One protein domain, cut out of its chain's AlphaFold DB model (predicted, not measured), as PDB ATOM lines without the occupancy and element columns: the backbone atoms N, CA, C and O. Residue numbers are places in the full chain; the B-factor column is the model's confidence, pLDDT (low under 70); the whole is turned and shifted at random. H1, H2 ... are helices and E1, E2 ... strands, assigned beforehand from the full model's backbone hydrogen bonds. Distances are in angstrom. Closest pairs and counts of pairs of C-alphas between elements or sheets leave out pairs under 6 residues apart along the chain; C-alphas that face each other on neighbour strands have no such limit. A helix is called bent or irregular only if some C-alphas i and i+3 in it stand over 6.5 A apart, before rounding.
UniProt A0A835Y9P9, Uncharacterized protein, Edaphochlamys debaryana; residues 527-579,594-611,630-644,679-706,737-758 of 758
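This is residues 527 to 579, 594 to 611, 630 to 644, 679 to 706 and 737 to 758 of the 758 residues of an uncharacterized protein of Edaphochlamys debaryana (UniProt A0A835Y9P9). Two strongly twisted sheets lie face to face as a sandwich, their strands crossed at 38 degrees, with two helices, H1 and H2, toward one end and a little two-stranded sheet, E6 and E9, toward the other. The larger sheet is built on two long bent strands side by side, E4 and E5, with E2 and E3 along one side of E4 and short E10 along the far side of E5; the other sheet has the order E1, E11, E7, E8, and its neighbours are antiparallel, as are those of the larger sheet. The 136 printed residues hold two named helices and eleven named strands, in the order E1 H1 E2 E3 E4 E5 E6 E7 E8 E9 E10 H2 E11. The class is mostly strand. The whole is compact, with a radius of gyration of the C-alphas of 14.6 A and spans of 42 by 32 by 27 A.

In the larger sheet, E4 is residues 567 to 577, 30.3 A from first to last C-alpha, beginning at (28.175, 22.946, 0.502). E5 is residues 596 to 606, 27.2 A long. E4 bends by 52 degrees at residue 571 and E5 by 56 degrees at residue 603. E2 is residues 548 to 552, E3 residues 562 to 564 and E10 residues 696 to 699. In the second sheet, E1 is residues 528 to 534, 19.1 A, with C-alpha 528 at (34.930, 11.569, 13.320); E7 is residues 636 to 642, 19.9 A; E8 is residues 679 to 685, 16.4 A; E11 is residues 750 to 757, 22.7 A, with C-alpha 757 at (30.774, 17.972, 12.807). E6 is residues 630 to 632 and E9 residues 690 to 692. H1 is residues 535 to 543, 12.1 A, and H2 residues 737 to 740.

The larger sheet is branched. Beside E4, E2 and E3 lie on one side and E5 on the other side. E4 and E5 are antiparallel at 165 degrees, with N 572 and O 602 2.8 A apart, within hydrogen-bond range. E2 pairs with residues 572 to 576 of E4, N 551 and O 573 being 2.9 A apart. E3 and E4 form a hairpin, with N 569 and O 562 at 2.8 A. E10 is beside residues 600 to 604 of E5, with N 603 and O 697 at 2.8 A. Between the two sheets, the closest C-alphas of E5 and E7 are those of Leu 603 and Leu 638, 7.5 A apart. In the second sheet, E1 and E8 are edge strands; N 531 and O 753 are 2.9 A apart across E1 and E11, N 639 and O 754 2.8 A across E7 and E11, and N 638 and O 683 2.8 A across E7 and E8. E6 and E9 are antiparallel neighbours, N 631 and O 691 at 2.8 A. H1 is on the larger sheet at a height of 9.3 A, over E4 and slantwise to it at 39 degrees on the local plane; it only grazes the second sheet with residues 535 to 538. H1 and H2 only just touch, with 3 pairs of C-alphas within 8 A, the closest being Ala 539 and Leu 739 at 6.6 A. In H1 every O i to N i+4 pair is within hydrogen-bond range; H2 is too short for one.

The C-alphas of Leu 611 and Arg 644, the two farthest apart, are 42.9 A apart. Four cuts leave C-alpha gaps of 7.1 A from 579 to 594, 15.6 A from 611 to 630, 10.8 A from 644 to 679 and 11.4 A from 706 to 737. Of the links that are printed whole, none is long. The mean pLDDT of the printed part is 91.1, and residues 630 to 632 are under 70.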
ATOM      1  N   ARG A 527      30.520  12.266  14.914       89.50
ATOM      2  CA  ARG A 527      31.278  11.137  14.403       89.50
ATOM      3  C   ARG A 527      32.518  11.647  13.666       89.50
ATOM      4  O   ARG A 527      32.383  12.424  12.720       89.50
ATOM      5  N   PRO A 528      33.728  11.210  14.051       93.38
ATOM      6  CA  PRO A 528      34.930  11.569  13.320       93.38
ATOM      7  C   PRO A 528      34.936  10.892  11.947       93.38
ATOM      8  O   PRO A 528      34.908   9.666  11.832       93.38
ATOM      9  N   LEU A 529      34.985  11.699  10.891       95.12
ATOM     10  CA  LEU A 529      35.201  11.248   9.523       95.12
ATOM     11  C   LEU A 529      36.704  11.213   9.261       95.12
ATOM     12  O   LEU A 529      37.346  12.255   9.103       95.12
ATOM     13  N   THR A 530      37.271  10.011   9.235       95.81
ATOM     14  CA  THR A 530      38.687   9.828   8.924       95.81
ATOM     15  C   THR A 530      38.960  10.204   7.474       95.81
ATOM     16  O   THR A 530      38.239   9.797   6.556       95.81
ATOM     17  N   TRP A 531      40.014  10.985   7.276       97.69
ATOM     18  CA  TRP A 531      40.525  11.362   5.970       97.69
ATOM     19  C   TRP A 531      42.011  11.042   5.862       97.69
ATOM     20  O   TRP A 531      42.733  10.989   6.861       97.69
ATOM     21  N   SER A 532      42.481  10.828   4.638       97.31
ATOM     22  CA  SER A 532      43.875  10.523   4.367       97.31
ATOM     23  C   SER A 532      44.407  11.131   3.069       97.31
ATOM     24  O   SER A 532      43.660  11.402   2.127       97.31
ATOM     25  N   ILE A 533      45.725  11.344   3.025       97.56
ATOM     26  CA  ILE A 533      46.488  11.701   1.823       97.56
ATOM     27  C   ILE A 533      47.535  10.598   1.587       97.56
ATOM     28  O   ILE A 533      48.361  10.355   2.475       97.56
ATOM     29  N   PRO A 534      47.525   9.917   0.423       96.94
ATOM     30  CA  PRO A 534      48.512   8.887   0.104       96.94
ATOM     31  C   PRO A 534      49.944   9.430   0.065       96.94
ATOM     32  O   PRO A 534      50.185  10.538  -0.424       96.94
ATOM     33  N   ARG A 535      50.914   8.628   0.528       95.31
ATOM     34  CA  ARG A 535      52.344   8.970   0.501       95.31
ATOM     35  C   ARG A 535      52.823   9.270  -0.912       95.31
ATOM     36  O   ARG A 535      53.629  10.180  -1.060       95.31
ATOM     37  N   GLU A 536      52.339   8.568  -1.939       95.38
ATOM     38  CA  GLU A 536      52.772   8.835  -3.316       95.38
ATOM     39  C   GLU A 536      52.288  10.206  -3.799       95.38
ATOM     40  O   GLU A 536      53.049  10.941  -4.422       95.38
ATOM     41  N   ALA A 537      51.052  10.588  -3.458       95.75
ATOM     42  CA  ALA A 537      50.510  11.905  -3.791       95.75
ATOM     43  C   ALA A 537      51.289  13.020  -3.080       95.75
ATOM     44  O   ALA A 537      51.656  14.022  -3.701       95.75
ATOM     45  N   LEU A 538      51.600  12.814  -1.797       95.38
ATOM     46  CA  LEU A 538      52.433  13.724  -1.020       95.38
ATOM     47  C   LEU A 538      53.843  13.841  -1.618       95.38
ATOM     48  O   LEU A 538      54.309  14.950  -1.863       95.38
ATOM     49  N   ALA A 539      54.491  12.717  -1.931       93.50
ATOM     50  CA  ALA A 539      55.817  12.670  -2.544       93.50
ATOM     51  C   ALA A 539      55.853  13.388  -3.899       93.50
ATOM     52  O   ALA A 539      56.722  14.226  -4.139       93.50
ATOM     53  N   ALA A 540      54.874  13.105  -4.764       93.25
ATOM     54  CA  ALA A 540      54.755  13.718  -6.080       93.25
ATOM     55  C   ALA A 540      54.611  15.242  -5.976       93.25
ATOM     56  O   ALA A 540      55.260  15.986  -6.713       93.25
ATOM     57  N   ARG A 541      53.808  15.733  -5.022       93.44
ATOM     58  CA  ARG A 541      53.658  17.176  -4.800       93.44
ATOM     59  C   ARG A 541      54.861  17.805  -4.125       93.44
ATOM     60  O   ARG A 541      55.193  18.930  -4.477       93.44
ATOM     61  N   LEU A 542      55.556  17.114  -3.227       91.00
ATOM     62  CA  LEU A 542      56.814  17.603  -2.656       91.00
ATOM     63  C   LEU A 542      57.902  17.740  -3.729       91.00
ATOM     64  O   LEU A 542      58.610  18.745  -3.733       91.00
ATOM     65  N   GLY A 543      57.952  16.822  -4.697       89.62
ATOM     66  CA  GLY A 543      58.874  16.876  -5.835       89.62
ATOM     67  C   GLY A 543      58.547  17.926  -6.908       89.62
ATOM     68  O   GLY A 543      59.400  18.210  -7.748       89.62
ATOM     69  N   SER A 544      57.345  18.524  -6.908       90.25
ATOM     70  CA  SER A 544      56.989  19.551  -7.901       90.25
ATOM     71  C   SER A 544      57.851  20.815  -7.756       90.25
ATOM     72  O   SER A 544      58.296  21.164  -6.664       90.25
ATOM     73  N   ARG A 545      58.069  21.557  -8.846       87.75
ATOM     74  CA  ARG A 545      58.779  22.851  -8.800       87.75
ATOM     75  C   ARG A 545      57.869  24.046  -8.512       87.75
ATOM     76  O   ARG A 545      58.348  25.173  -8.456       87.75
ATOM     77  N   GLU A 546      56.572  23.808  -8.351       90.56
ATOM     78  CA  GLU A 546      55.622  24.868  -8.041       90.56
ATOM     79  C   GLU A 546      55.932  25.440  -6.645       90.56
ATOM     80  O   GLU A 546      56.136  24.664  -5.702       90.56
ATOM     81  N   PRO A 547      56.000  26.778  -6.499       88.69
ATOM     82  CA  PRO A 547      56.303  27.419  -5.217       88.69
ATOM     83  C   PRO A 547      55.198  27.180  -4.181       88.69
ATOM     84  O   PRO A 547      55.450  27.197  -2.976       88.69
ATOM     85  N   GLU A 548      53.986  26.927  -4.664       92.81
ATOM     86  CA  GLU A 548      52.795  26.630  -3.892       92.81
ATOM     87  C   GLU A 548      52.152  25.366  -4.458       92.81
ATOM     88  O   GLU A 548      51.974  25.242  -5.668       92.81
ATOM     89  N   ALA A 549      51.809  24.420  -3.586       92.62
ATOM     90  CA  ALA A 549      51.108  23.207  -3.976       92.62
ATOM     91  C   ALA A 549      49.955  22.908  -3.016       92.62
ATOM     92  O   ALA A 549      50.099  23.010  -1.795       92.62
ATOM     93  N   TRP A 550      48.830  22.469  -3.578       94.69
ATOM     94  CA  TRP A 550      47.668  22.007  -2.827       94.69
ATOM     95  C   TRP A 550      47.488  20.497  -2.980       94.69
ATOM     96  O   TRP A 550      47.610  19.946  -4.077       94.69
ATOM     97  N   LEU A 551      47.172  19.834  -1.871       96.06
ATOM     98  CA  LEU A 551      46.846  18.412  -1.803       96.06
ATOM     99  C   LEU A 551      45.506  18.250  -1.107       96.06
ATOM    100  O   LEU A 551      45.392  18.578   0.068       96.06
ATOM    101  N   ASP A 552      44.515  17.730  -1.816       96.62
ATOM    102  CA  ASP A 552      43.215  17.432  -1.226       96.62
ATOM    103  C   ASP A 552      43.252  16.044  -0.561       96.62
ATOM    104  O   ASP A 552      43.811  15.091  -1.110       96.62
ATOM    105  N   GLY A 553      42.686  15.941   0.641       96.69
ATOM    106  CA  GLY A 553      42.476  14.673   1.336       96.69
ATOM    107  C   GLY A 553      41.247  13.933   0.814       96.69
ATOM    108  O   GLY A 553      40.322  14.537   0.275       96.69
ATOM    109  N   ALA A 554      41.234  12.616   0.999       97.00
ATOM    110  CA  ALA A 554      40.095  11.754   0.697       97.00
ATOM    111  C   ALA A 554      39.603  11.064   1.972       97.00
ATOM    112  O   ALA A 554      40.405  10.704   2.829       97.00
ATOM    113  N   PHE A 555      38.296  10.863   2.098       97.19
ATOM    114  CA  PHE A 555      37.679  10.213   3.251       97.19
ATOM    115  C   PHE A 555      37.679   8.687   3.112       97.19
ATOM    116  O   PHE A 555      37.607   8.146   2.005       97.19
ATOM    117  N   ASP A 556      37.703   7.980   4.241       94.12
ATOM    118  CA  ASP A 556      37.769   6.509   4.279       94.12
ATOM    119  C   ASP A 556      36.508   5.821   3.729       94.12
ATOM    120  O   ASP A 556      36.560   4.676   3.283       94.12
ATOM    121  N   ASN A 557      35.377   6.532   3.676       91.62
ATOM    122  CA  ASN A 557      34.168   6.068   2.985       91.62
ATOM    123  C   ASN A 557      34.271   6.171   1.443       91.62
ATOM    124  O   ASN A 557      33.293   5.940   0.734       91.62
ATOM    125  N   GLY A 558      35.439   6.551   0.913       95.19
ATOM    126  CA  GLY A 558      35.693   6.745  -0.512       95.19
ATOM    127  C   GLY A 558      35.202   8.088  -1.058       95.19
ATOM    128  O   GLY A 558      35.283   8.317  -2.266       95.19
ATOM    129  N   ALA A 559      34.674   8.980  -0.213       95.69
ATOM    130  CA  ALA A 559      34.285  10.314  -0.639       95.69
ATOM    131  C   ALA A 559      35.518  11.207  -0.816       95.69
ATOM    132  O   ALA A 559      36.391  11.262   0.042       95.69
ATOM    133  N   ALA A 560      35.565  11.972  -1.904       96.06
ATOM    134  CA  ALA A 560      36.529  13.069  -2.029       96.06
ATOM    135  C   ALA A 560      36.093  14.310  -1.231       96.06
ATOM    136  O   ALA A 560      36.912  15.151  -0.882       96.06
ATOM    137  N   ARG A 561      34.784  14.449  -0.990       95.94
ATOM    138  CA  ARG A 561      34.152  15.613  -0.366       95.94
ATOM    139  C   ARG A 561      32.950  15.163   0.445       95.94
ATOM    140  O   ARG A 561      32.256  14.230   0.037       95.94
ATOM    141  N   VAL A 562      32.697  15.847   1.548       96.44
ATOM    142  CA  VAL A 562      31.533  15.642   2.418       96.44
ATOM    143  C   VAL A 562      30.625  16.859   2.336       96.44
ATOM    144  O   VAL A 562      31.101  17.962   2.088       96.44
ATOM    145  N   VAL A 563      29.318  16.680   2.508       95.75
ATOM    146  CA  VAL A 563      28.345  17.768   2.367       95.75
ATOM    147  C   VAL A 563      27.849  18.247   3.726       95.75
ATOM    148  O   VAL A 563      27.495  17.456   4.605       95.75
ATOM    149  N   ALA A 564      27.804  19.567   3.889       95.12
ATOM    150  CA  ALA A 564      27.168  20.233   5.015       95.12
ATOM    151  C   ALA A 564      26.509  21.539   4.577       95.12
ATOM    152  O   ALA A 564      27.086  22.306   3.813       95.12
ATOM    153  N   LYS A 565      25.293  21.803   5.055       93.94
ATOM    154  CA  LYS A 565      24.528  23.025   4.763       93.94
ATOM    155  C   LYS A 565      24.431  23.349   3.263       93.94
ATOM    156  O   LYS A 565      24.476  24.508   2.864       93.94
ATOM    157  N   GLY A 566      24.347  22.320   2.420       94.25
ATOM    158  CA  GLY A 566      24.351  22.447   0.959       94.25
ATOM    159  C   GLY A 566      25.714  22.718   0.300       94.25
ATOM    160  O   GLY A 566      25.757  22.876  -0.916       94.25
ATOM    161  N   TYR A 567      26.822  22.744   1.038       94.81
ATOM    162  CA  TYR A 567      28.175  22.946   0.502       94.81
ATOM    163  C   TYR A 567      29.033  21.689   0.627       94.81
ATOM    164  O   TYR A 567      28.820  20.865   1.513       94.81
ATOM    165  N   GLU A 568      30.025  21.557  -0.248       95.12
ATOM    166  CA  GLU A 568      31.023  20.491  -0.198       95.12
ATOM    167  C   GLU A 568      32.269  20.944   0.565       95.12
ATOM    168  O   GLU A 568      32.852  21.983   0.251       95.12
ATOM    169  N   PHE A 569      32.711  20.123   1.516       95.62
ATOM    170  CA  PHE A 569      33.890  20.331   2.347       95.62
ATOM    171  C   PHE A 569      34.897  19.208   2.164       95.62
ATOM    172  O   PHE A 569      34.533  18.039   2.009       95.62
ATOM    173  N   TRP A 570      36.177  19.558   2.207       96.81
ATOM    174  CA  TRP A 570      37.250  18.576   2.256       96.81
ATOM    175  C   TRP A 570      38.518  19.165   2.880       96.81
ATOM    176  O   TRP A 570      38.799  20.360   2.725       96.81
ATOM    177  N   PRO A 571      39.289  18.347   3.610       97.06
ATOM    178  CA  PRO A 571      40.575  18.753   4.147       97.06
ATOM    179  C   PRO A 571      41.590  18.885   3.013       97.06
ATOM    180  O   PRO A 571      41.578  18.117   2.051       97.06
ATOM    181  N   ALA A 572      42.491  19.850   3.132       96.50
ATOM    182  CA  ALA A 572      43.580  20.042   2.196       96.50
ATOM    183  C   ALA A 572      44.859  20.470   2.914       96.50
ATOM    184  O   ALA A 572      44.826  21.213   3.898       96.50
ATOM    185  N   LEU A 573      45.998  20.041   2.379       96.12
ATOM    186  CA  LEU A 573      47.292  20.606   2.717       96.12
ATOM    187  C   LEU A 573      47.675  21.680   1.714       96.12
ATOM    188  O   LEU A 573      47.495  21.523   0.505       96.12
ATOM    189  N   HIS A 574      48.272  22.734   2.242       95.06
ATOM    190  CA  HIS A 574      48.903  23.791   1.477       95.06
ATOM    191  C   HIS A 574      50.398  23.768   1.790       95.06
ATOM    192  O   HIS A 574      50.807  23.983   2.933       95.06
ATOM    193  N   ILE A 575      51.207  23.454   0.785       93.69
ATOM    194  CA  ILE A 575      52.655  23.324   0.906       93.69
ATOM    195  C   ILE A 575      53.289  24.543   0.248       93.69
ATOM    196  O   ILE A 575      53.211  24.706  -0.970       93.69
ATOM    197  N   LEU A 576      53.944  25.367   1.061       91.00
ATOM    198  CA  LEU A 576      54.734  26.502   0.604       91.00
ATOM    199  C   LEU A 576      56.203  26.097   0.544       91.00
ATOM    200  O   LEU A 576      56.768  25.610   1.528       91.00
ATOM    201  N   LYS A 577      56.833  26.319  -0.606       90.50
ATOM    202  CA  LYS A 577      58.244  26.002  -0.838       90.50
ATOM    203  C   LYS A 577      59.066  27.277  -0.909       90.50
ATOM    204  O   LYS A 577      58.574  28.338  -1.293       90.50
ATOM    205  N   HIS A 578      60.333  27.188  -0.527       84.69
ATOM    206  CA  HIS A 578      61.253  28.291  -0.744       84.69
ATOM    207  C   HIS A 578      61.413  28.528  -2.245       84.69
ATOM    208  O   HIS A 578      61.790  27.621  -2.990       84.69
ATOM    209  N   ALA A 579      61.149  29.762  -2.679       78.38
ATOM    210  CA  ALA A 579      61.597  30.195  -3.990       78.38
ATOM    211  C   ALA A 579      63.128  30.050  -4.027       78.38
ATOM    212  O   ALA A 579      63.786  30.454  -3.058       78.38
ATOM    213  N   PRO A 594      63.182  22.138  -4.169       78.88
ATOM    214  CA  PRO A 594      63.001  23.283  -3.287       78.88
ATOM    215  C   PRO A 594      62.610  22.826  -1.876       78.88
ATOM    216  O   PRO A 594      61.707  22.005  -1.701       78.88
ATOM    217  N   ALA A 595      63.287  23.374  -0.865       84.12
ATOM    218  CA  ALA A 595      62.998  23.076   0.532       84.12
ATOM    219  C   ALA A 595      61.580  23.536   0.906       84.12
ATOM    220  O   ALA A 595      61.141  24.630   0.530       84.12
ATOM    221  N   VAL A 596      60.862  22.707   1.665       84.56
ATOM    222  CA  VAL A 596      59.542  23.060   2.198       84.56
ATOM    223  C   VAL A 596      59.721  24.127   3.274       84.56
ATOM    224  O   VAL A 596      60.423  23.904   4.254       84.56
ATOM    225  N   ARG A 597      59.082  25.283   3.085       84.56
ATOM    226  CA  ARG A 597      59.114  26.403   4.034       84.56
ATOM    227  C   ARG A 597      58.090  26.213   5.141       84.56
ATOM    228  O   ARG A 597      58.382  26.424   6.311       84.56
ATOM    229  N   SER A 598      56.865  25.877   4.758       88.06
ATOM    230  CA  SER A 598      55.777  25.661   5.699       88.06
ATOM    231  C   SER A 598      54.701  24.778   5.091       88.06
ATOM    232  O   SER A 598      54.485  24.746   3.878       88.06
ATOM    233  N   VAL A 599      54.012  24.059   5.969       91.94
ATOM    234  CA  VAL A 599      52.834  23.274   5.624       91.94
ATOM    235  C   VAL A 599      51.678  23.793   6.445       91.94
ATOM    236  O   VAL A 599      51.745  23.837   7.675       91.94
ATOM    237  N   GLY A 600      50.624  24.209   5.759       93.38
ATOM    238  CA  GLY A 600      49.363  24.547   6.384       93.38
ATOM    239  C   GLY A 600      48.307  23.472   6.171       93.38
ATOM    240  O   GLY A 600      48.336  22.733   5.185       93.38
ATOM    241  N   VAL A 601      47.370  23.413   7.109       95.19
ATOM    242  CA  VAL A 601      46.211  22.517   7.086       95.19
ATOM    243  C   VAL A 601      44.967  23.385   6.938       95.19
ATOM    244  O   VAL A 601      44.778  24.340   7.694       95.19
ATOM    245  N   TYR A 602      44.140  23.065   5.947       95.75
ATOM    246  CA  TYR A 602      42.982  23.853   5.549       95.75
ATOM    247  C   TYR A 602      41.742  22.977   5.420       95.75
ATOM    248  O   TYR A 602      41.825  21.824   5.003       95.75
ATOM    249  N   LEU A 603      40.583  23.560   5.705       95.81
ATOM    250  CA  LEU A 603      39.295  23.054   5.260       95.81
ATOM    251  C   LEU A 603      38.857  23.883   4.051       95.81
ATOM    252  O   LEU A 603      38.689  25.100   4.151       95.81
ATOM    253  N   LYS A 604      38.717  23.241   2.893       94.38
ATOM    254  CA  LYS A 604      38.178  23.870   1.683       94.38
ATOM    255  C   LYS A 604      36.666  23.730   1.650       94.38
ATOM    256  O   LYS A 604      36.130  22.732   2.125       94.38
ATOM    257  N   CYS A 605      36.010  24.727   1.064       93.81
ATOM    258  CA  CYS A 605      34.569  24.758   0.858       93.81
ATOM    259  C   CYS A 605      34.266  25.128  -0.596       93.81
ATOM    260  O   CYS A 605      34.815  26.102  -1.116       93.81
ATOM    261  N   ALA A 606      33.359  24.410  -1.252       92.44
ATOM    262  CA  ALA A 606      32.843  24.776  -2.568       92.44
ATOM    263  C   ALA A 606      31.338  24.534  -2.681       92.44
ATOM    264  O   ALA A 606      30.740  23.794  -1.901       92.44
ATOM    265  N   LEU A 607      30.728  25.162  -3.685       91.31
ATOM    266  CA  LEU A 607      29.412  24.740  -4.133       91.31
ATOM    267  C   LEU A 607      29.513  23.341  -4.750       91.31
ATOM    268  O   LEU A 607      30.507  23.055  -5.429       91.31
ATOM    269  N   PRO A 608      28.496  22.488  -4.555       92.25
ATOM    270  CA  PRO A 608      28.442  21.191  -5.204       92.25
ATOM    271  C   PRO A 608      28.559  21.330  -6.717       92.25
ATOM    272  O   PRO A 608      27.949  22.220  -7.312       92.25
ATOM    273  N   SER A 609      29.300  20.424  -7.358       89.94
ATOM    274  CA  SER A 609      29.508  20.463  -8.815       89.94
ATOM    275  C   SER A 609      28.206  20.373  -9.615       89.94
ATOM    276  O   SER A 609      28.155  20.836 -10.749       89.94
ATOM    277  N   VAL A 610      27.152  19.820  -9.007       89.75
ATOM    278  CA  VAL A 610      25.793  19.729  -9.569       89.75
ATOM    279  C   VAL A 610      25.042  21.066  -9.589       89.75
ATOM    280  O   VAL A 610      24.009  21.179 -10.242       89.75
ATOM    281  N   LEU A 611      25.561  22.091  -8.901       87.94
ATOM    282  CA  LEU A 611      25.060  23.467  -8.901       87.94
ATOM    283  C   LEU A 611      26.132  24.430  -9.450       87.94
ATOM    284  O   LEU A 611      26.606  25.305  -8.718       87.94
ATOM    285  N   ALA A 630      29.703  33.856   0.419       65.88
ATOM    286  CA  ALA A 630      30.257  33.569   1.728       65.88
ATOM    287  C   ALA A 630      29.367  32.529   2.409       65.88
ATOM    288  O   ALA A 630      28.161  32.730   2.535       65.88
ATOM    289  N   VAL A 631      29.969  31.429   2.844       67.31
ATOM    290  CA  VAL A 631      29.338  30.441   3.716       67.31
ATOM    291  C   VAL A 631      29.615  30.855   5.146       67.31
ATOM    292  O   VAL A 631      30.764  30.880   5.593       67.31
ATOM    293  N   THR A 632      28.568  31.192   5.887       61.28
ATOM    294  CA  THR A 632      28.691  31.462   7.317       61.28
ATOM    295  C   THR A 632      28.400  30.205   8.129       61.28
ATOM    296  O   THR A 632      27.380  29.549   7.921       61.28
ATOM    297  N   ALA A 633      29.267  29.937   9.113       71.19
ATOM    298  CA  ALA A 633      29.031  29.056  10.255       71.19
ATOM    299  C   ALA A 633      28.904  27.555   9.948       71.19
ATOM    300  O   ALA A 633      27.808  26.998   9.997       71.19
ATOM    301  N   VAL A 634      30.028  26.864   9.754       82.69
ATOM    302  CA  VAL A 634      30.067  25.399   9.880       82.69
ATOM    303  C   VAL A 634      30.812  25.027  11.155       82.69
ATOM    304  O   VAL A 634      32.008  25.276  11.269       82.69
ATOM    305  N   GLU A 635      30.082  24.464  12.123       93.19
ATOM    306  CA  GLU A 635      30.646  24.002  13.393       93.19
ATOM    307  C   GLU A 635      31.307  22.640  13.167       93.19
ATOM    308  O   GLU A 635      30.635  21.624  12.985       93.19
ATOM    309  N   CYS A 636      32.636  22.624  13.093       94.69
ATOM    310  CA  CYS A 636      33.384  21.396  12.859       94.69
ATOM    311  C   CYS A 636      34.787  21.444  13.453       94.69
ATOM    312  O   CYS A 636      35.355  22.508  13.678       94.69
ATOM    313  N   ARG A 637      35.365  20.270  13.684       95.94
ATOM    314  CA  ARG A 637      36.727  20.076  14.166       95.94
ATOM    315  C   ARG A 637      37.537  19.350  13.104       95.94
ATOM    316  O   ARG A 637      37.191  18.234  12.734       95.94
ATOM    317  N   LEU A 638      38.613  19.970  12.634       96.50
ATOM    318  CA  LEU A 638      39.584  19.366  11.727       96.50
ATOM    319  C   LEU A 638      40.839  19.004  12.516       96.50
ATOM    320  O   LEU A 638      41.434  19.879  13.141       96.50
ATOM    321  N   ALA A 639      41.261  17.744  12.466       96.56
ATOM    322  CA  ALA A 639      42.473  17.270  13.121       96.56
ATOM    323  C   ALA A 639      43.391  16.504  12.162       96.56
ATOM    324  O   ALA A 639      42.933  15.880  11.204       96.56
ATOM    325  N   VAL A 640      44.695  16.549  12.439       96.06
ATOM    326  CA  VAL A 640      45.747  15.752  11.791       96.06
ATOM    327  C   VAL A 640      46.405  14.887  12.853       96.06
ATOM    328  O   VAL A 640      46.717  15.368  13.943       96.06
ATOM    329  N   HIS A 641      46.632  13.616  12.541       94.56
ATOM    330  CA  HIS A 641      47.241  12.674  13.471       94.56
ATOM    331  C   HIS A 641      48.753  12.557  13.234       94.56
ATOM    332  O   HIS A 641      49.228  12.589  12.099       94.56
ATOM    333  N   ALA A 642      49.496  12.391  14.323       91.19
ATOM    334  CA  ALA A 642      50.863  11.906  14.347       91.19
ATOM    335  C   ALA A 642      50.914  10.521  14.990       91.19
ATOM    336  O   ALA A 642      50.101  10.137  15.834       91.19
ATOM    337  N   TRP A 643      51.934   9.787  14.590       84.81
ATOM    338  CA  TRP A 643      52.224   8.442  15.012       84.81
ATOM    339  C   TRP A 643      53.604   8.459  15.640       84.81
ATOM    340  O   TRP A 643      54.578   8.946  15.059       84.81
ATOM    341  N   ARG A 644      53.684   7.964  16.875       83.25
ATOM    342  CA  ARG A 644      54.975   7.764  17.519       83.25
ATOM    343  C   ARG A 644      55.699   6.726  16.672       83.25
ATOM    344  O   ARG A 644      55.208   5.609  16.562       83.25
ATOM    345  N   GLU A 679      46.934  13.370  18.366       93.31
ATOM    346  CA  GLU A 679      46.524  14.542  17.590       93.31
ATOM    347  C   GLU A 679      47.704  15.520  17.485       93.31
ATOM    348  O   GLU A 679      48.078  16.176  18.454       93.31
ATOM    349  N   ALA A 680      48.309  15.615  16.299       92.62
ATOM    350  CA  ALA A 680      49.397  16.554  16.033       92.62
ATOM    351  C   ALA A 680      48.910  17.996  15.910       92.62
ATOM    352  O   ALA A 680      49.624  18.944  16.225       92.62
ATOM    353  N   PHE A 681      47.698  18.142  15.389       94.88
ATOM    354  CA  PHE A 681      47.020  19.407  15.211       94.88
ATOM    355  C   PHE A 681      45.525  19.166  15.304       94.88
ATOM    356  O   PHE A 681      45.021  18.186  14.757       94.88
ATOM    357  N   SER A 682      44.809  20.094  15.931       95.19
ATOM    358  CA  SER A 682      43.371  20.200  15.756       95.19
ATOM    359  C   SER A 682      42.944  21.660  15.768       95.19
ATOM    360  O   SER A 682      43.536  22.490  16.459       95.19
ATOM    361  N   TYR A 683      41.913  21.968  14.991       95.50
ATOM    362  CA  TYR A 683      41.261  23.262  15.000       95.50
ATOM    363  C   TYR A 683      39.750  23.097  14.941       95.50
ATOM    364  O   TYR A 683      39.237  22.287  14.167       95.50
ATOM    365  N   THR A 684      39.054  23.887  15.750       95.56
ATOM    366  CA  THR A 684      37.596  23.921  15.799       95.56
ATOM    367  C   THR A 684      37.097  25.190  15.130       95.56
ATOM    368  O   THR A 684      37.282  26.284  15.658       95.56
ATOM    369  N   PHE A 685      36.439  25.020  13.989       93.75
ATOM    370  CA  PHE A 685      35.669  26.054  13.317       93.75
ATOM    371  C   PHE A 685      34.343  26.236  14.058       93.75
ATOM    372  O   PHE A 685      33.597  25.276  14.261       93.75
ATOM    373  N   GLY A 686      34.061  27.458  14.493       91.69
ATOM    374  CA  GLY A 686      32.827  27.842  15.165       91.69
ATOM    375  C   GLY A 686      31.941  28.738  14.302       91.69
ATOM    376  O   GLY A 686      32.224  29.044  13.147       91.69
ATOM    377  N   ARG A 687      30.854  29.244  14.893       89.25
ATOM    378  CA  ARG A 687      29.879  30.104  14.184       89.25
ATOM    379  C   ARG A 687      30.448  31.419  13.655       89.25
ATOM    380  O   ARG A 687      29.830  32.037  12.796       89.25
ATOM    381  N   LYS A 688      31.570  31.875  14.215       89.38
ATOM    382  CA  LYS A 688      32.226  33.133  13.829       89.38
ATOM    383  C   LYS A 688      33.138  32.966  12.615       89.38
ATOM    384  O   LYS A 688      33.506  33.967  12.010       89.38
ATOM    385  N   ASP A 689      33.476  31.730  12.262       90.25
ATOM    386  CA  ASP A 689      34.337  31.438  11.129       90.25
ATOM    387  C   ASP A 689      33.508  31.456   9.844       90.25
ATOM    388  O   ASP A 689      32.540  30.707   9.671       90.25
ATOM    389  N   VAL A 690      33.869  32.368   8.944       88.38
ATOM    390  CA  VAL A 690      33.211  32.546   7.649       88.38
ATOM    391  C   VAL A 690      34.133  32.004   6.569       88.38
ATOM    392  O   VAL A 690      35.270  32.452   6.430       88.38
ATOM    393  N   MET A 691      33.641  31.040   5.795       89.19
ATOM    394  CA  MET A 691      34.378  30.448   4.683       89.19
ATOM    395  C   MET A 691      33.848  31.004   3.372       89.19
ATOM    396  O   MET A 691      32.672  30.882   3.049       89.19
ATOM    397  N   GLN A 692      34.719  31.610   2.577       88.25
ATOM    398  CA  GLN A 692      34.350  32.006   1.226       88.25
ATOM    399  C   GLN A 692      34.308  30.769   0.317       88.25
ATOM    400  O   GLN A 692      35.276  30.012   0.268       88.25
ATOM    401  N   VAL A 693      33.215  30.585  -0.432       85.50
ATOM    402  CA  VAL A 693      33.088  29.505  -1.423       85.50
ATOM    403  C   VAL A 693      34.244  29.585  -2.424       85.50
ATOM    404  O   VAL A 693      34.552  30.652  -2.953       85.50
ATOM    405  N   GLY A 694      34.893  28.447  -2.674       83.75
ATOM    406  CA  GLY A 694      36.065  28.336  -3.544       83.75
ATOM    407  C   GLY A 694      37.389  28.673  -2.852       83.75
ATOM    408  O   GLY A 694      38.444  28.518  -3.463       83.75
ATOM    409  N   LYS A 695      37.363  29.101  -1.584       82.38
ATOM    410  CA  LYS A 695      38.558  29.315  -0.759       82.38
ATOM    411  C   LYS A 695      38.625  28.293   0.377       82.38
ATOM    412  O   LYS A 695      37.628  27.684   0.760       82.38
ATOM    413  N   GLY A 696      39.832  28.089   0.898       80.31
ATOM    414  CA  GLY A 696      40.060  27.318   2.118       80.31
ATOM    415  C   GLY A 696      40.230  28.226   3.328       80.31
ATOM    416  O   GLY A 696      40.851  29.283   3.215       80.31
ATOM    417  N   LEU A 697      39.722  27.796   4.482       86.31
ATOM    418  CA  LEU A 697      40.034  28.390   5.780       86.31
ATOM    419  C   LEU A 697      40.955  27.442   6.545       86.31
ATOM    420  O   LEU A 697      40.702  26.241   6.622       86.31
ATOM    421  N   GLY A 698      42.055  27.960   7.076       86.56
ATOM    422  CA  GLY A 698      43.064  27.126   7.707       86.56
ATOM    423  C   GLY A 698      44.236  27.915   8.244       86.56
ATOM    424  O   GLY A 698      44.247  29.146   8.227       86.56
ATOM    425  N   PHE A 699      45.234  27.176   8.708       88.56
ATOM    426  CA  PHE A 699      46.386  27.718   9.413       88.56
ATOM    427  C   PHE A 699      47.647  27.417   8.623       88.56
ATOM    428  O   PHE A 699      47.832  26.307   8.126       88.56
ATOM    429  N   GLN A 700      48.519  28.413   8.505       83.94
ATOM    430  CA  GLN A 700      49.848  28.241   7.928       83.94
ATOM    431  C   GLN A 700      50.812  27.687   8.983       83.94
ATOM    432  O   GLN A 700      50.675  27.998  10.162       83.94
ATOM    433  N   ALA A 701      51.810  26.912   8.544       83.81
ATOM    434  CA  ALA A 701      52.914  26.419   9.382       83.81
ATOM    435  C   ALA A 701      52.475  25.601  10.616       83.81
ATOM    436  O   ALA A 701      52.997  25.765  11.714       83.81
ATOM    437  N   VAL A 702      51.511  24.709  10.415       87.62
ATOM    438  CA  VAL A 702      50.855  23.942  11.480       87.62
ATOM    439  C   VAL A 702      51.612  22.677  11.855       87.62
ATOM    440  O   VAL A 702      51.632  22.285  13.018       87.62
ATOM    441  N   LEU A 703      52.191  22.005  10.861       86.44
ATOM    442  CA  LEU A 703      52.884  20.742  11.069       86.44
ATOM    443  C   LEU A 703      54.376  21.032  11.258       86.44
ATOM    444  O   LEU A 703      55.017  21.462  10.292       86.44
ATOM    445  N   PRO A 704      54.940  20.836  12.466       84.38
ATOM    446  CA  PRO A 704      56.371  20.989  12.690       84.38
ATOM    447  C   PRO A 704      57.130  19.877  11.959       84.38
ATOM    448  O   PRO A 704      57.369  18.793  12.490       84.38
ATOM    449  N   LEU A 705      57.511  20.144  10.711       85.88
ATOM    450  CA  LEU A 705      58.392  19.265   9.956       85.88
ATOM    451  C   LEU A 705      59.799  19.344  10.553       85.88
ATOM    452  O   LEU A 705      60.335  20.438  10.744       85.88
ATOM    453  N   LYS A 706      60.411  18.188  10.838       81.38
ATOM    454  CA  LYS A 706      61.831  18.151  11.209       81.38
ATOM    455  C   LYS A 706      62.639  18.751  10.062       81.38
ATOM    456  O   LYS A 706      62.444  18.356   8.910       81.38
ATOM    457  N   THR A 737      64.219  11.649   0.671       81.00
ATOM    458  CA  THR A 737      64.744  12.555   1.704       81.00
ATOM    459  C   THR A 737      63.701  13.565   2.186       81.00
ATOM    460  O   THR A 737      63.605  13.831   3.382       81.00
ATOM    461  N   LEU A 738      62.864  14.096   1.286       83.62
ATOM    462  CA  LEU A 738      61.799  15.037   1.661       83.62
ATOM    463  C   LEU A 738      60.679  14.370   2.466       83.62
ATOM    464  O   LEU A 738      60.080  15.012   3.326       83.62
ATOM    465  N   LEU A 739      60.402  13.088   2.214       89.50
ATOM    466  CA  LEU A 739      59.393  12.331   2.960       89.50
ATOM    467  C   LEU A 739      59.843  11.970   4.377       89.50
ATOM    468  O   LEU A 739      58.980  11.746   5.223       89.50
ATOM    469  N   ALA A 740      61.147  11.947   4.663       89.19
ATOM    470  CA  ALA A 740      61.656  11.648   6.003       89.19
ATOM    471  C   ALA A 740      61.114  12.629   7.061       89.19
ATOM    472  O   ALA A 740      60.758  12.227   8.166       89.19
ATOM    473  N   ALA A 741      60.936  13.908   6.704       90.00
ATOM    474  CA  ALA A 741      60.340  14.907   7.595       90.00
ATOM    475  C   ALA A 741      58.856  14.636   7.922       90.00
ATOM    476  O   ALA A 741      58.337  15.156   8.911       90.00
ATOM    477  N   TRP A 742      58.182  13.818   7.108       92.12
ATOM    478  CA  TRP A 742      56.770  13.460   7.252       92.12
ATOM    479  C   TRP A 742      56.545  12.127   7.951       92.12
ATOM    480  O   TRP A 742      55.407  11.828   8.300       92.12
ATOM    481  N   GLU A 743      57.592  11.334   8.175       91.25
ATOM    482  CA  GLU A 743      57.497  10.015   8.804       91.25
ATOM    483  C   GLU A 743      56.684  10.009  10.114       91.25
ATOM    484  O   GLU A 743      55.825   9.137  10.244       91.25
ATOM    485  N   PRO A 744      56.798  11.008  11.022       92.19
ATOM    486  CA  PRO A 744      55.971  11.059  12.231       92.19
ATOM    487  C   PRO A 744      54.467  11.218  11.974       92.19
ATOM    488  O   PRO A 744      53.675  11.058  12.891       92.19
ATOM    489  N   TYR A 745      54.052  11.574  10.761       93.25
ATOM    490  CA  TYR A 745      52.653  11.792  10.392       93.25
ATOM    491  C   TYR A 745      52.106  10.706   9.460       93.25
ATOM    492  O   TYR A 745      50.908  10.678   9.181       93.25
ATOM    493  N   LEU A 746      52.964   9.807   8.969       93.44
ATOM    494  CA  LEU A 746      52.581   8.753   8.040       93.44
ATOM    495  C   LEU A 746      52.308   7.443   8.789       93.44
ATOM    496  O   LEU A 746      53.187   6.911   9.457       93.44
ATOM    497  N   ARG A 747      51.120   6.858   8.598       91.56
ATOM    498  CA  ARG A 747      50.800   5.480   9.013       91.56
ATOM    499  C   ARG A 747      50.298   4.684   7.826       91.56
ATOM    500  O   ARG A 747      49.450   5.153   7.073       91.56
ATOM    501  N   GLY A 748      50.868   3.497   7.624       91.56
ATOM    502  CA  GLY A 748      50.546   2.663   6.461       91.56
ATOM    503  C   GLY A 748      50.768   3.386   5.126       91.56
ATOM    504  O   GLY A 748      50.005   3.188   4.186       91.56
ATOM    505  N   GLY A 749      51.756   4.290   5.061       93.88
ATOM    506  CA  GLY A 749      52.014   5.099   3.867       93.88
ATOM    507  C   GLY A 749      50.961   6.177   3.597       93.88
ATOM    508  O   GLY A 749      50.786   6.577   2.451       93.88
ATOM    509  N   ARG A 750      50.238   6.652   4.615       96.12
ATOM    510  CA  ARG A 750      49.236   7.714   4.471       96.12
ATOM    511  C   ARG A 750      49.358   8.731   5.591       96.12
ATOM    512  O   ARG A 750      49.526   8.354   6.746       96.12
ATOM    513  N   LEU A 751      49.229  10.009   5.253       95.94
ATOM    514  CA  LEU A 751      48.921  11.035   6.241       95.94
ATOM    515  C   LEU A 751      47.448  10.885   6.602       95.94
ATOM    516  O   LEU A 751      46.627  10.811   5.692       95.94
ATOM    517  N   THR A 752      47.114  10.843   7.886       96.62
ATOM    518  CA  THR A 752      45.735  10.634   8.353       96.62
ATOM    519  C   THR A 752      45.276  11.768   9.256       96.62
ATOM    520  O   THR A 752      46.068  12.304  10.030       96.62
ATOM    521  N   GLY A 753      43.989  12.074   9.223       96.75
ATOM    522  CA  GLY A 753      43.348  13.003  10.140       96.75
ATOM    523  C   GLY A 753      41.866  12.697  10.295       96.75
ATOM    524  O   GLY A 753      41.362  11.724   9.735       96.75
ATOM    525  N   THR A 754      41.164  13.528  11.056       96.88
ATOM    526  CA  THR A 754      39.710  13.431  11.245       96.88
ATOM    527  C   THR A 754      39.029  14.768  10.981       96.88
ATOM    528  O   THR A 754      39.629  15.833  11.135       96.88
ATOM    529  N   LEU A 755      37.780  14.709  10.526       96.94
ATOM    530  CA  LEU A 755      36.863  15.839  10.432       96.94
ATOM    531  C   LEU A 755      35.580  15.473  11.179       96.94
ATOM    532  O   LEU A 755      34.926  14.498  10.822       96.94
ATOM    533  N   THR A 756      35.212  16.249  12.190       96.12
ATOM    534  CA  THR A 756      34.043  15.977  13.036       96.12
ATOM    535  C   THR A 756      33.090  17.161  13.001       96.12
ATOM    536  O   THR A 756      33.503  18.278  13.299       96.12
ATOM    537  N   TRP A 757      31.817  16.946  12.676       94.38
ATOM    538  CA  TRP A 757      30.774  17.972  12.807       94.38
ATOM    539  C   TRP A 757      30.360  18.107  14.278       94.38
ATOM    540  O   TRP A 757      30.184  17.081  14.935       94.38
ATOM    541  N   LEU A 758      30.249  19.327  14.812       92.00
ATOM    542  CA  LEU A 758      30.025  19.571  16.250       92.00
ATOM    543  C   LEU A 758      28.560  19.806  16.625       92.00
ATOM    544  O   LEU A 758      27.845  20.449  15.826       92.00
TER     545      LEU A 758